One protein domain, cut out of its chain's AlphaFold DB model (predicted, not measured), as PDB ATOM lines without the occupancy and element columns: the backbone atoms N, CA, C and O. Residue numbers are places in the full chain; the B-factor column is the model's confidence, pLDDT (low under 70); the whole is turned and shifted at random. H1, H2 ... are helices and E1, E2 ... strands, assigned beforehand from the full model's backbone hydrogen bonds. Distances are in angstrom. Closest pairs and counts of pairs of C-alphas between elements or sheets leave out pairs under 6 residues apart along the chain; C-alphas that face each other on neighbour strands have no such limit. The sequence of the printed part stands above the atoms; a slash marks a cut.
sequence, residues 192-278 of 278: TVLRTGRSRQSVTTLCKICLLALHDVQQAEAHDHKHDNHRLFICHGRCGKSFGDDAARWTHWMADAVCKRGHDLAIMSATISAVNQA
ATOM      1  N   THR A 192     159.402 161.501 128.300       82.88
ATOM      2  CA  THR A 192     158.470 162.333 129.057       82.88
ATOM      3  C   THR A 192     158.071 163.511 128.186       82.88
ATOM      4  O   THR A 192     158.916 164.311 127.781       82.88
ATOM      5  N   VAL A 193     156.777 163.623 127.901       83.12
ATOM      6  CA  VAL A 193     156.228 164.714 127.099       83.12
ATOM      7  C   VAL A 193     156.009 165.939 127.986       83.12
ATOM      8  O   VAL A 193     155.181 165.921 128.896       83.12
ATOM      9  N   LEU A 194     156.730 167.025 127.709       81.69
ATOM     10  CA  LEU A 194     156.529 168.323 128.343       81.69
ATOM     11  C   LEU A 194     155.673 169.217 127.443       81.69
ATOM     12  O   LEU A 194     155.991 169.452 126.277       81.69
ATOM     13  N   ARG A 195     154.583 169.748 128.003       80.38
ATOM     14  CA  ARG A 195     153.711 170.722 127.334       80.38
ATOM     15  C   ARG A 195     153.961 172.113 127.912       80.38
ATOM     16  O   ARG A 195     153.693 172.341 129.089       80.38
ATOM     17  N   THR A 196     154.445 173.051 127.098       73.88
ATOM     18  CA  THR A 196     154.612 174.460 127.493       73.88
ATOM     19  C   THR A 196     153.359 175.269 127.129       73.88
ATOM     20  O   THR A 196     152.798 175.158 126.040       73.88
ATOM     21  N   GLY A 197     152.846 176.047 128.086       53.28
ATOM     22  CA  GLY A 197     151.448 176.493 128.082       53.28
ATOM     23  C   GLY A 197     151.137 177.908 127.590       53.28
ATOM     24  O   GLY A 197     150.084 178.407 127.971       53.28
ATOM     25  N   ARG A 198     151.993 178.617 126.832       56.59
ATOM     26  CA  ARG A 198     151.797 180.084 126.677       56.59
ATOM     27  C   ARG A 198     151.344 180.666 125.338       56.59
ATOM     28  O   ARG A 198     150.890 181.801 125.379       56.59
ATOM     29  N   SER A 199     151.351 179.960 124.207       59.19
ATOM     30  CA  SER A 199     150.662 180.445 122.973       59.19
ATOM     31  C   SER A 199     150.907 179.578 121.741       59.19
ATOM     32  O   SER A 199     150.128 179.621 120.792       59.19
ATOM     33  N   ARG A 200     151.965 178.769 121.747       60.66
ATOM     34  CA  ARG A 200     152.233 177.724 120.758       60.66
ATOM     35  C   ARG A 200     152.589 176.470 121.536       60.66
ATOM     36  O   ARG A 200     153.502 176.509 122.352       60.66
ATOM     37  N   GLN A 201     151.825 175.399 121.352       64.31
ATOM     38  CA  GLN A 201     152.100 174.116 121.994       64.31
ATOM     39  C   GLN A 201     153.351 173.521 121.340       64.31
ATOM     40  O   GLN A 201     153.249 172.741 120.400       64.31
ATOM     41  N   SER A 202     154.539 173.927 121.783       68.31
ATOM     42  CA  SER A 202     155.749 173.180 121.466       68.31
ATOM     43  C   SER A 202     155.744 171.965 122.382       68.31
ATOM     44  O   SER A 202     155.916 172.088 123.598       68.31
ATOM     45  N   VAL A 203     155.448 170.803 121.812       73.12
ATOM     46  CA  VAL A 203     155.604 169.537 122.515       73.12
ATOM     47  C   VAL A 203     157.095 169.240 122.529       73.12
ATOM     48  O   VAL A 203     157.688 169.003 121.481       73.12
ATOM     49  N   THR A 204     157.714 169.325 123.703       81.88
ATOM     50  CA  THR A 204     159.115 168.945 123.870       81.88
ATOM     51  C   THR A 204     159.161 167.606 124.570       81.88
ATOM     52  O   THR A 204     158.610 167.433 125.656       81.88
ATOM     53  N   THR A 205     159.834 166.655 123.948       87.25
ATOM     54  CA  THR A 205     159.982 165.304 124.457       87.25
ATOM     55  C   THR A 205     161.353 165.190 125.118       87.25
ATOM     56  O   THR A 205     162.374 165.418 124.473       87.25
ATOM     57  N   LEU A 206     161.400 164.873 126.415       86.81
ATOM     58  CA  LEU A 206     162.652 164.614 127.130       86.81
ATOM     59  C   LEU A 206     162.962 163.121 127.122       86.81
ATOM     60  O   LEU A 206     162.126 162.317 127.537       86.81
ATOM     61  N   CYS A 207     164.175 162.751 126.717       85.69
ATOM     62  CA  CYS A 207     164.669 161.391 126.905       85.69
ATOM     63  C   CYS A 207     164.931 161.125 128.397       85.69
ATOM     64  O   CYS A 207     165.739 161.814 129.008       85.69
ATOM     65  N   LYS A 208     164.318 160.101 128.995       79.88
ATOM     66  CA  LYS A 208     164.522 159.720 130.408       79.88
ATOM     67  C   LYS A 208     165.938 159.220 130.696       79.88
ATOM     68  O   LYS A 208     166.359 159.235 131.845       79.88
ATOM     69  N   ILE A 209     166.659 158.775 129.667       79.81
ATOM     70  CA  ILE A 209     167.997 158.200 129.812       79.81
ATOM     71  C   ILE A 209     169.045 159.312 129.905       79.81
ATOM     72  O   ILE A 209     169.740 159.412 130.910       79.81
ATOM     73  N   CYS A 210     169.143 160.181 128.895       81.31
ATOM     74  CA  CYS A 210     170.182 161.220 128.850       81.31
ATOM     75  C   CYS A 210     169.661 162.649 129.036       81.31
ATOM     76  O   CYS A 210     170.450 163.593 128.990       81.31
ATOM     77  N   LEU A 211     168.349 162.812 129.220       82.31
ATOM     78  CA  LEU A 211     167.682 164.093 129.456       82.31
ATOM     79  C   LEU A 211     167.775 165.068 128.283       82.31
ATOM     80  O   LEU A 211     167.480 166.247 128.439       82.31
ATOM     81  N   LEU A 212     168.138 164.588 127.091       84.56
ATOM     82  CA  LEU A 212     168.130 165.407 125.889       84.56
ATOM     83  C   LEU A 212     166.692 165.811 125.543       84.56
ATOM     84  O   LEU A 212     165.801 164.963 125.455       84.56
ATOM     85  N   ALA A 213     166.496 167.112 125.344       86.06
ATOM     86  CA  ALA A 213     165.249 167.673 124.856       86.06
ATOM     87  C   ALA A 213     165.177 167.568 123.335       86.06
ATOM     88  O   ALA A 213     166.099 167.976 122.629       86.06
ATOM     89  N   LEU A 214     164.079 167.005 122.845       88.06
ATOM     90  CA  LEU A 214     163.828 166.745 121.435       88.06
ATOM     91  C   LEU A 214     162.502 167.402 121.058       88.06
ATOM     92  O   LEU A 214     161.537 167.363 121.820       88.06
ATOM     93  N   HIS A 215     162.465 168.045 119.894       87.12
ATOM     94  CA  HIS A 215     161.303 168.826 119.451       87.12
ATOM     95  C   HIS A 215     160.335 168.023 118.578       87.12
ATOM     96  O   HIS A 215     159.285 168.529 118.197       87.12
ATOM     97  N   ASP A 216     160.702 166.787 118.244       87.44
ATOM     98  CA  ASP A 216     159.961 165.926 117.335       87.44
ATOM     99  C   ASP A 216     159.976 164.480 117.843       87.44
ATOM    100  O   ASP A 216     160.973 164.001 118.391       87.44
ATOM    101  N   VAL A 217     158.862 163.780 117.638       84.75
ATOM    102  CA  VAL A 217     158.696 162.365 117.979       84.75
ATOM    103  C   VAL A 217     159.652 161.505 117.154       84.75
ATOM    104  O   VAL A 217     160.283 160.614 117.710       84.75
ATOM    105  N   GLN A 218     159.874 161.821 115.871       88.19
ATOM    106  CA  GLN A 218     160.844 161.068 115.059       88.19
ATOM    107  C   GLN A 218     162.281 161.236 115.572       88.19
ATOM    108  O   GLN A 218     163.073 160.292 115.555       88.19
ATOM    109  N   GLN A 219     162.628 162.430 116.064       89.56
ATOM    110  CA  GLN A 219     163.925 162.658 116.703       89.56
ATOM    111  C   GLN A 219     164.039 161.904 118.030       89.56
ATOM    112  O   GLN A 219     165.119 161.399 118.330       89.56
ATOM    113  N   ALA A 220     162.947 161.812 118.795       86.88
ATOM    114  CA  ALA A 220     162.859 160.993 120.000       86.88
ATOM    115  C   ALA A 220     163.116 159.516 119.692       86.88
ATOM    116  O   ALA A 220     164.062 158.954 120.229       86.88
ATOM    117  N   GLU A 221     162.394 158.914 118.753       85.81
ATOM    118  CA  GLU A 221     162.589 157.508 118.374       85.81
ATOM    119  C   GLU A 221     164.013 157.226 117.864       85.81
ATOM    120  O   GLU A 221     164.678 156.290 118.317       85.81
ATOM    121  N   ALA A 222     164.542 158.078 116.978       88.56
ATOM    122  CA  ALA A 222     165.912 157.941 116.479       88.56
ATOM    123  C   ALA A 222     166.964 158.106 117.589       88.56
ATOM    124  O   ALA A 222     168.064 157.550 117.512       88.56
ATOM    125  N   HIS A 223     166.649 158.900 118.611       87.06
ATOM    126  CA  HIS A 223     167.490 159.073 119.779       87.06
ATOM    127  C   HIS A 223     167.416 157.868 120.722       87.06
ATOM    128  O   HIS A 223     168.458 157.455 121.226       87.06
ATOM    129  N   ASP A 224     166.236 157.280 120.914       84.25
ATOM    130  CA  ASP A 224     166.050 156.090 121.751       84.25
ATOM    131  C   ASP A 224     166.881 154.917 121.244       84.25
ATOM    132  O   ASP A 224     167.616 154.277 121.990       84.25
ATOM    133  N   HIS A 225     166.908 154.749 119.921       83.12
ATOM    134  CA  HIS A 225     167.706 153.713 119.284       83.12
ATOM    135  C   HIS A 225     169.220 153.866 119.534       83.12
ATOM    136  O   HIS A 225     169.978 152.898 119.433       83.12
ATOM    137  N   LYS A 226     169.708 155.071 119.876       83.00
ATOM    138  CA  LYS A 226     171.106 155.246 120.301       83.00
ATOM    139  C   LYS A 226     171.347 154.654 121.683       83.00
ATOM    140  O   LYS A 226     172.442 154.154 121.911       83.00
ATOM    141  N   HIS A 227     170.358 154.674 122.572       76.88
ATOM    142  CA  HIS A 227     170.459 154.025 123.879       76.88
ATOM    143  C   HIS A 227     170.369 152.509 123.755       76.88
ATOM    144  O   HIS A 227     171.206 151.821 124.331       76.88
ATOM    145  N   ASP A 228     169.468 151.995 122.915       69.50
ATOM    146  CA  ASP A 228     169.320 150.548 122.689       69.50
ATOM    147  C   ASP A 228     170.583 149.897 122.104       69.50
ATOM    148  O   ASP A 228     170.922 148.751 122.408       69.50
ATOM    149  N   ASN A 229     171.327 150.640 121.279       67.56
ATOM    150  CA  ASN A 229     172.574 150.156 120.687       67.56
ATOM    151  C   ASN A 229     173.765 150.170 121.662       67.56
ATOM    152  O   ASN A 229     174.802 149.555 121.385       67.56
ATOM    153  N   HIS A 230     173.634 150.812 122.823       60.09
ATOM    154  CA  HIS A 230     174.624 150.756 123.887       60.09
ATOM    155  C   HIS A 230     174.164 149.752 124.947       60.09
ATOM    156  O   HIS A 230     173.483 150.100 125.900       60.09
ATOM    157  N   ARG A 231     174.608 148.492 124.809       60.03
ATOM    158  CA  ARG A 231     174.385 147.352 125.738       60.03
ATOM    159  C   ARG A 231     174.836 147.568 127.199       60.03
ATOM    160  O   ARG A 231     174.975 146.607 127.947       60.03
ATOM    161  N   LEU A 232     175.143 148.794 127.599       71.94
ATOM    162  CA  LEU A 232     175.601 149.145 128.928       71.94
ATOM    163  C   LEU A 232     174.733 150.289 129.441       71.94
ATOM    164  O   LEU A 232     174.774 151.399 128.915       71.94
ATOM    165  N   PHE A 233     173.985 150.022 130.505       82.56
ATOM    166  CA  PHE A 233     173.217 151.035 131.211       82.56
ATOM    167  C   PHE A 233     174.208 151.923 131.959       82.56
ATOM    168  O   PHE A 233     174.722 151.530 132.996       82.56
ATOM    169  N   ILE A 234     174.556 153.094 131.427       82.94
ATOM    170  CA  ILE A 234     175.518 153.996 132.078       82.94
ATOM    171  C   ILE A 234     174.771 154.908 133.057       82.94
ATOM    172  O   ILE A 234     173.709 155.444 132.742       82.94
ATOM    173  N   CYS A 235     175.309 155.099 134.262       83.56
ATOM    174  CA  CYS A 235     174.819 156.129 135.169       83.56
ATOM    175  C   CYS A 235     175.227 157.509 134.643       83.56
ATOM    176  O   CYS A 235     176.407 157.865 134.645       83.56
ATOM    177  N   HIS A 236     174.224 158.292 134.243       73.56
ATOM    178  CA  HIS A 236     174.363 159.678 133.781       73.56
ATOM    179  C   HIS A 236     174.590 160.689 134.915       73.56
ATOM    180  O   HIS A 236     174.687 161.890 134.675       73.56
ATOM    181  N   GLY A 237     174.698 160.210 136.156       80.56
ATOM    182  CA  GLY A 237     175.252 160.990 137.250       80.56
ATOM    183  C   GLY A 237     176.752 161.240 137.059       80.56
ATOM    184  O   GLY A 237     177.337 161.056 135.993       80.56
ATOM    185  N   ARG A 238     177.427 161.639 138.136       79.50
ATOM    186  CA  ARG A 238     178.841 162.037 138.065       79.50
ATOM    187  C   ARG A 238     179.822 160.864 137.936       79.50
ATOM    188  O   ARG A 238     181.005 161.095 137.712       79.50
ATOM    189  N   CYS A 239     179.364 159.625 138.126       88.38
ATOM    190  CA  CYS A 239     180.244 158.464 138.254       88.38
ATOM    191  C   CYS A 239     180.563 157.758 136.924       88.38
ATOM    192  O   CYS A 239     181.573 157.062 136.864       88.38
ATOM    193  N   GLY A 240     179.720 157.890 135.889       84.31
ATOM    194  CA  GLY A 240     179.915 157.239 134.586       84.31
ATOM    195  C   GLY A 240     179.986 155.703 134.623       84.31
ATOM    196  O   GLY A 240     180.485 155.095 133.679       84.31
ATOM    197  N   LYS A 241     179.532 155.061 135.709       90.19
ATOM    198  CA  LYS A 241     179.573 153.598 135.858       90.19
ATOM    199  C   LYS A 241     178.607 152.933 134.880       90.19
ATOM    200  O   LYS A 241     177.479 153.395 134.740       90.19
ATOM    201  N   SER A 242     179.031 151.843 134.248       88.62
ATOM    202  CA  SER A 242     178.165 150.987 133.432       88.62
ATOM    203  C   SER A 242     177.580 149.842 134.254       88.62
ATOM    204  O   SER A 242     178.285 149.231 135.056       88.62
ATOM    205  N   PHE A 243     176.324 149.514 133.988       88.44
ATOM    206  CA  PHE A 243     175.561 148.441 134.613       88.44
ATOM    207  C   PHE A 243     175.102 147.445 133.542       88.44
ATOM    208  O   PHE A 243     174.944 147.806 132.372       88.44
ATOM    209  N   GLY A 244     174.935 146.183 133.944       87.81
ATOM    210  CA  GLY A 244     174.483 145.109 133.052       87.81
ATOM    211  C   GLY A 244     172.984 145.157 132.749       87.81
ATOM    212  O   GLY A 244     172.562 144.650 131.715       87.81
ATOM    213  N   ASP A 245     172.202 145.800 133.617       88.06
ATOM    214  CA  ASP A 245     170.757 145.967 133.488       88.06
ATOM    215  C   ASP A 245     170.291 147.325 134.057       88.06
ATOM    216  O   ASP A 245     171.036 148.021 134.765       88.06
ATOM    217  N   ASP A 246     169.060 147.714 133.712       82.56
ATOM    218  CA  ASP A 246     168.471 148.987 134.134       82.56
ATOM    219  C   ASP A 246     168.172 149.034 135.637       82.56
ATOM    220  O   ASP A 246     168.348 150.070 136.276       82.56
ATOM    221  N   ALA A 247     167.786 147.903 136.233       87.56
ATOM    222  CA  ALA A 247     167.460 147.829 137.652       87.56
ATOM    223  C   ALA A 247     168.691 148.135 138.516       87.56
ATOM    224  O   ALA A 247     168.609 148.941 139.440       87.56
ATOM    225  N   ALA A 248     169.856 147.583 138.179       91.19
ATOM    226  CA  ALA A 248     171.122 147.838 138.854       91.19
ATOM    227  C   ALA A 248     171.564 149.298 138.697       91.19
ATOM    228  O   ALA A 248     172.023 149.914 139.667       91.19
ATOM    229  N   ARG A 249     171.378 149.883 137.503       90.06
ATOM    230  CA  ARG A 249     171.595 151.320 137.284       90.06
ATOM    231  C   ARG A 249     170.673 152.149 138.175       90.06
ATOM    232  O   ARG A 249     171.138 153.095 138.813       90.06
ATOM    233  N   TRP A 250     169.393 151.796 138.238       84.69
ATOM    234  CA  TRP A 250     168.394 152.490 139.042       84.69
ATOM    235  C   TRP A 250     168.684 152.381 140.541       84.69
ATOM    236  O   TRP A 250     168.666 153.384 141.254       84.69
ATOM    237  N   THR A 251     169.028 151.190 141.036       93.31
ATOM    238  CA  THR A 251     169.427 150.978 142.432       93.31
ATOM    239  C   THR A 251     170.663 151.801 142.776       93.31
ATOM    240  O   THR A 251     170.679 152.467 143.809       93.31
ATOM    241  N   HIS A 252     171.673 151.826 141.901       91.69
ATOM    242  CA  HIS A 252     172.838 152.686 142.089       91.69
ATOM    243  C   HIS A 252     172.453 154.169 142.142       91.69
ATOM    244  O   HIS A 252     172.928 154.895 143.015       91.69
ATOM    245  N   TRP A 253     171.575 154.610 141.238       84.88
ATOM    246  CA  TRP A 253     171.103 155.989 141.188       84.88
ATOM    247  C   TRP A 253     170.369 156.398 142.471       84.88
ATOM    248  O   TRP A 253     170.633 157.470 143.014       84.88
ATOM    249  N   MET A 254     169.498 155.533 142.990       83.44
ATOM    250  CA  MET A 254     168.741 155.803 144.214       83.44
ATOM    251  C   MET A 254     169.608 155.728 145.478       83.44
ATOM    252  O   MET A 254     169.342 156.458 146.432       83.44
ATOM    253  N   ALA A 255     170.642 154.882 145.485       91.88
ATOM    254  CA  ALA A 255     171.532 154.705 146.629       91.88
ATOM    255  C   ALA A 255     172.608 155.801 146.747       91.88
ATOM    256  O   ALA A 255     173.013 156.150 147.855       91.88
ATOM    257  N   ASP A 256     173.086 156.357 145.629       90.81
ATOM    258  CA  ASP A 256     174.178 157.334 145.622       90.81
ATOM    259  C   ASP A 256     173.661 158.778 145.474       90.81
ATOM    260  O   ASP A 256     173.314 159.252 144.387       90.81
ATOM    261  N   ALA A 257     173.676 159.526 146.584       86.62
ATOM    262  CA  ALA A 257     173.230 160.919 146.644       86.62
ATOM    263  C   ALA A 257     174.034 161.885 145.745       86.62
ATOM    264  O   ALA A 257     173.556 162.980 145.430       86.62
ATOM    265  N   VAL A 258     175.263 161.534 145.349       87.06
ATOM    266  CA  VAL A 258     176.065 162.329 144.405       87.06
ATOM    267  C   VAL A 258     175.576 162.090 142.984       87.06
ATOM    268  O   VAL A 258     175.384 163.046 142.229       87.06
ATOM    269  N   CYS A 259     175.327 160.831 142.632       87.44
ATOM    270  CA  CYS A 259     174.794 160.474 141.323       87.44
ATOM    271  C   CYS A 259     173.376 161.016 141.134       87.44
ATOM    272  O   CYS A 259     173.083 161.577 140.077       87.44
ATOM    273  N   LYS A 260     172.551 160.975 142.187       81.69
ATOM    274  CA  LYS A 260     171.218 161.582 142.195       81.69
ATOM    275  C   LYS A 260     171.239 163.085 141.932       81.69
ATOM    276  O   LYS A 260     170.607 163.544 140.988       81.69
ATOM    277  N   ARG A 261     172.032 163.845 142.693       81.25
ATOM    278  CA  ARG A 261     172.146 165.302 142.496       81.25
ATOM    279  C   ARG A 261     172.708 165.677 141.128       81.25
ATOM    280  O   ARG A 261     172.272 166.663 140.544       81.25
ATOM    281  N   GLY A 262     173.672 164.907 140.616       79.75
ATOM    282  CA  GLY A 262     174.211 165.115 139.271       79.75
ATOM    283  C   GLY A 262     173.141 164.961 138.190       79.75
ATOM    284  O   GLY A 262     173.073 165.779 137.278       79.75
ATOM    285  N   HIS A 263     172.271 163.964 138.344       78.19
ATOM    286  CA  HIS A 263     171.140 163.753 137.453       78.19
ATOM    287  C   HIS A 263     170.121 164.895 137.535       78.19
ATOM    288  O   HIS A 263     169.777 165.470 136.510       78.19
ATOM    289  N   ASP A 264     169.701 165.301 138.736       77.69
ATOM    290  CA  ASP A 264     168.717 166.382 138.900       77.69
ATOM    291  C   ASP A 264     169.216 167.714 138.307       77.69
ATOM    292  O   ASP A 264     168.460 168.441 137.661       77.69
ATOM    293  N   LEU A 265     170.514 168.016 138.450       78.44
ATOM    294  CA  LEU A 265     171.151 169.164 137.793       78.44
ATOM    295  C   LEU A 265     171.163 169.036 136.267       78.44
ATOM    296  O   LEU A 265     170.927 170.028 135.576       78.44
ATOM    297  N   ALA A 266     171.406 167.835 135.737       74.50
ATOM    298  CA  ALA A 266     171.320 167.578 134.303       74.50
ATOM    299  C   ALA A 266     169.884 167.766 133.785       74.50
ATOM    300  O   ALA A 266     169.710 168.405 132.747       74.50
ATOM    301  N   ILE A 267     168.861 167.324 134.539       77.19
ATOM    302  CA  ILE A 267     167.445 167.547 134.189       77.19
ATOM    303  C   ILE A 267     167.195 169.045 134.125       77.19
ATOM    304  O   ILE A 267     166.732 169.553 133.106       77.19
ATOM    305  N   MET A 268     167.515 169.769 135.198       76.00
ATOM    306  CA  MET A 268     167.265 171.207 135.271       76.00
ATOM    307  C   MET A 268     167.966 171.955 134.134       76.00
ATOM    308  O   MET A 268     167.335 172.765 133.458       76.00
ATOM    309  N   SER A 269     169.232 171.636 133.853       77.94
ATOM    310  CA  SER A 269     169.991 172.245 132.755       77.94
ATOM    311  C   SER A 269     169.369 171.966 131.386       77.94
ATOM    312  O   SER A 269     169.272 172.873 130.555       77.94
ATOM    313  N   ALA A 270     168.937 170.729 131.136       73.81
ATOM    314  CA  ALA A 270     168.286 170.365 129.885       73.81
ATOM    315  C   ALA A 270     166.930 171.063 129.729       73.81
ATOM    316  O   ALA A 270     166.621 171.584 128.660       73.81
ATOM    317  N   THR A 271     166.160 171.151 130.814       74.62
ATOM    318  CA  THR A 271     164.846 171.806 130.820       74.62
ATOM    319  C   THR A 271     164.981 173.307 130.555       74.62
ATOM    320  O   THR A 271     164.262 173.851 129.724       74.62
ATOM    321  N   ILE A 272     165.950 173.977 131.192       76.19
ATOM    322  CA  ILE A 272     166.250 175.398 130.944       76.19
ATOM    323  C   ILE A 272     166.702 175.609 129.493       76.19
ATOM    324  O   ILE A 272     166.254 176.546 128.836       76.19
ATOM    325  N   SER A 273     167.561 174.727 128.974       74.81
ATOM    326  CA  SER A 273     168.038 174.808 127.588       74.81
ATOM    327  C   SER A 273     166.897 174.653 126.583       74.81
ATOM    328  O   SER A 273     166.842 175.406 125.617       74.81
ATOM    329  N   ALA A 274     165.969 173.728 126.837       71.44
ATOM    330  CA  ALA A 274     164.786 173.525 126.009       71.44
ATOM    331  C   ALA A 274     163.872 174.756 125.993       71.44
ATOM    332  O   ALA A 274     163.395 175.154 124.936       71.44
ATOM    333  N   VAL A 275     163.664 175.386 127.156       72.69
ATOM    334  CA  VAL A 275     162.857 176.609 127.278       72.69
ATOM    335  C   VAL A 275     163.508 177.788 126.555       72.69
ATOM    336  O   VAL A 275     162.805 178.553 125.913       72.69
ATOM    337  N   ASN A 276     164.833 177.929 126.619       71.44
ATOM    338  CA  ASN A 276     165.546 179.031 125.963       71.44
ATOM    339  C   ASN A 276     165.627 178.901 124.433       71.44
ATOM    340  O   ASN A 276     165.944 179.880 123.761       71.44
ATOM    341  N   GLN A 277     165.411 177.703 123.884       73.00
ATOM    342  CA  GLN A 277     165.424 177.449 122.438       73.00
ATOM    343  C   GLN A 277     164.031 177.546 121.793       73.00
ATOM    344  O   GLN A 277     163.946 177.541 120.564       73.00
ATOM    345  N   ALA A 278     162.964 177.619 122.597       64.31
ATOM    346  CA  ALA A 278     161.571 177.734 122.157       64.31
ATOM    347  C   ALA A 278     161.130 179.199 122.007       64.31
ATOM    348  O   ALA A 278     160.348 179.474 121.065       64.31
TER     349      ALA A 278
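AT A GLANCE: This is residues 192 to 278 of the 278 residues of an uncharacterized protein of Auricularia subglabra (strain TFB-10046 / SS5) (UniProt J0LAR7). A hairpin, E1 and E2, lies between helices H1 and H3 in an open frame, with H2 at one end. The printed part has 87 residues with two named antiparallel strands, then three named helices: mostly helix. It is only just compact, close to loose, with radius of gyration of the C-alphas 14.2 A, spanning 42 by 27 by 16 A.

HOW THE PARTS SIT: Between E1, residues 192 to 195, and E2, residues 203 to 207, N 194 and O 204 are within hydrogen-bond range, 2.8 A. The closest C-alphas of E2 and H1, residues 217 to 228, are 205 and 220, 6.8 A. For E2 and H3, residues 257 to 277, they are 204 and 274, 7.6 A. H2, residues 246 to 255, only just touches H3, only at the corner, with 3 C-alpha pairs within 8 A, 253 and 260 closest. H2 and H3 have every O i to N i+4 pair within range, H1 6 of 8.

IN THESE COORDINATES: C-alpha 192 is at (158.470, 162.333, 129.057), C-alpha 277 at (165.424, 177.449, 122.438). H3 is 30.3 A long.

THE WHOLE: The link H1 to H2 is long. Residues 197 to 202, among others, have pLDDT under 70.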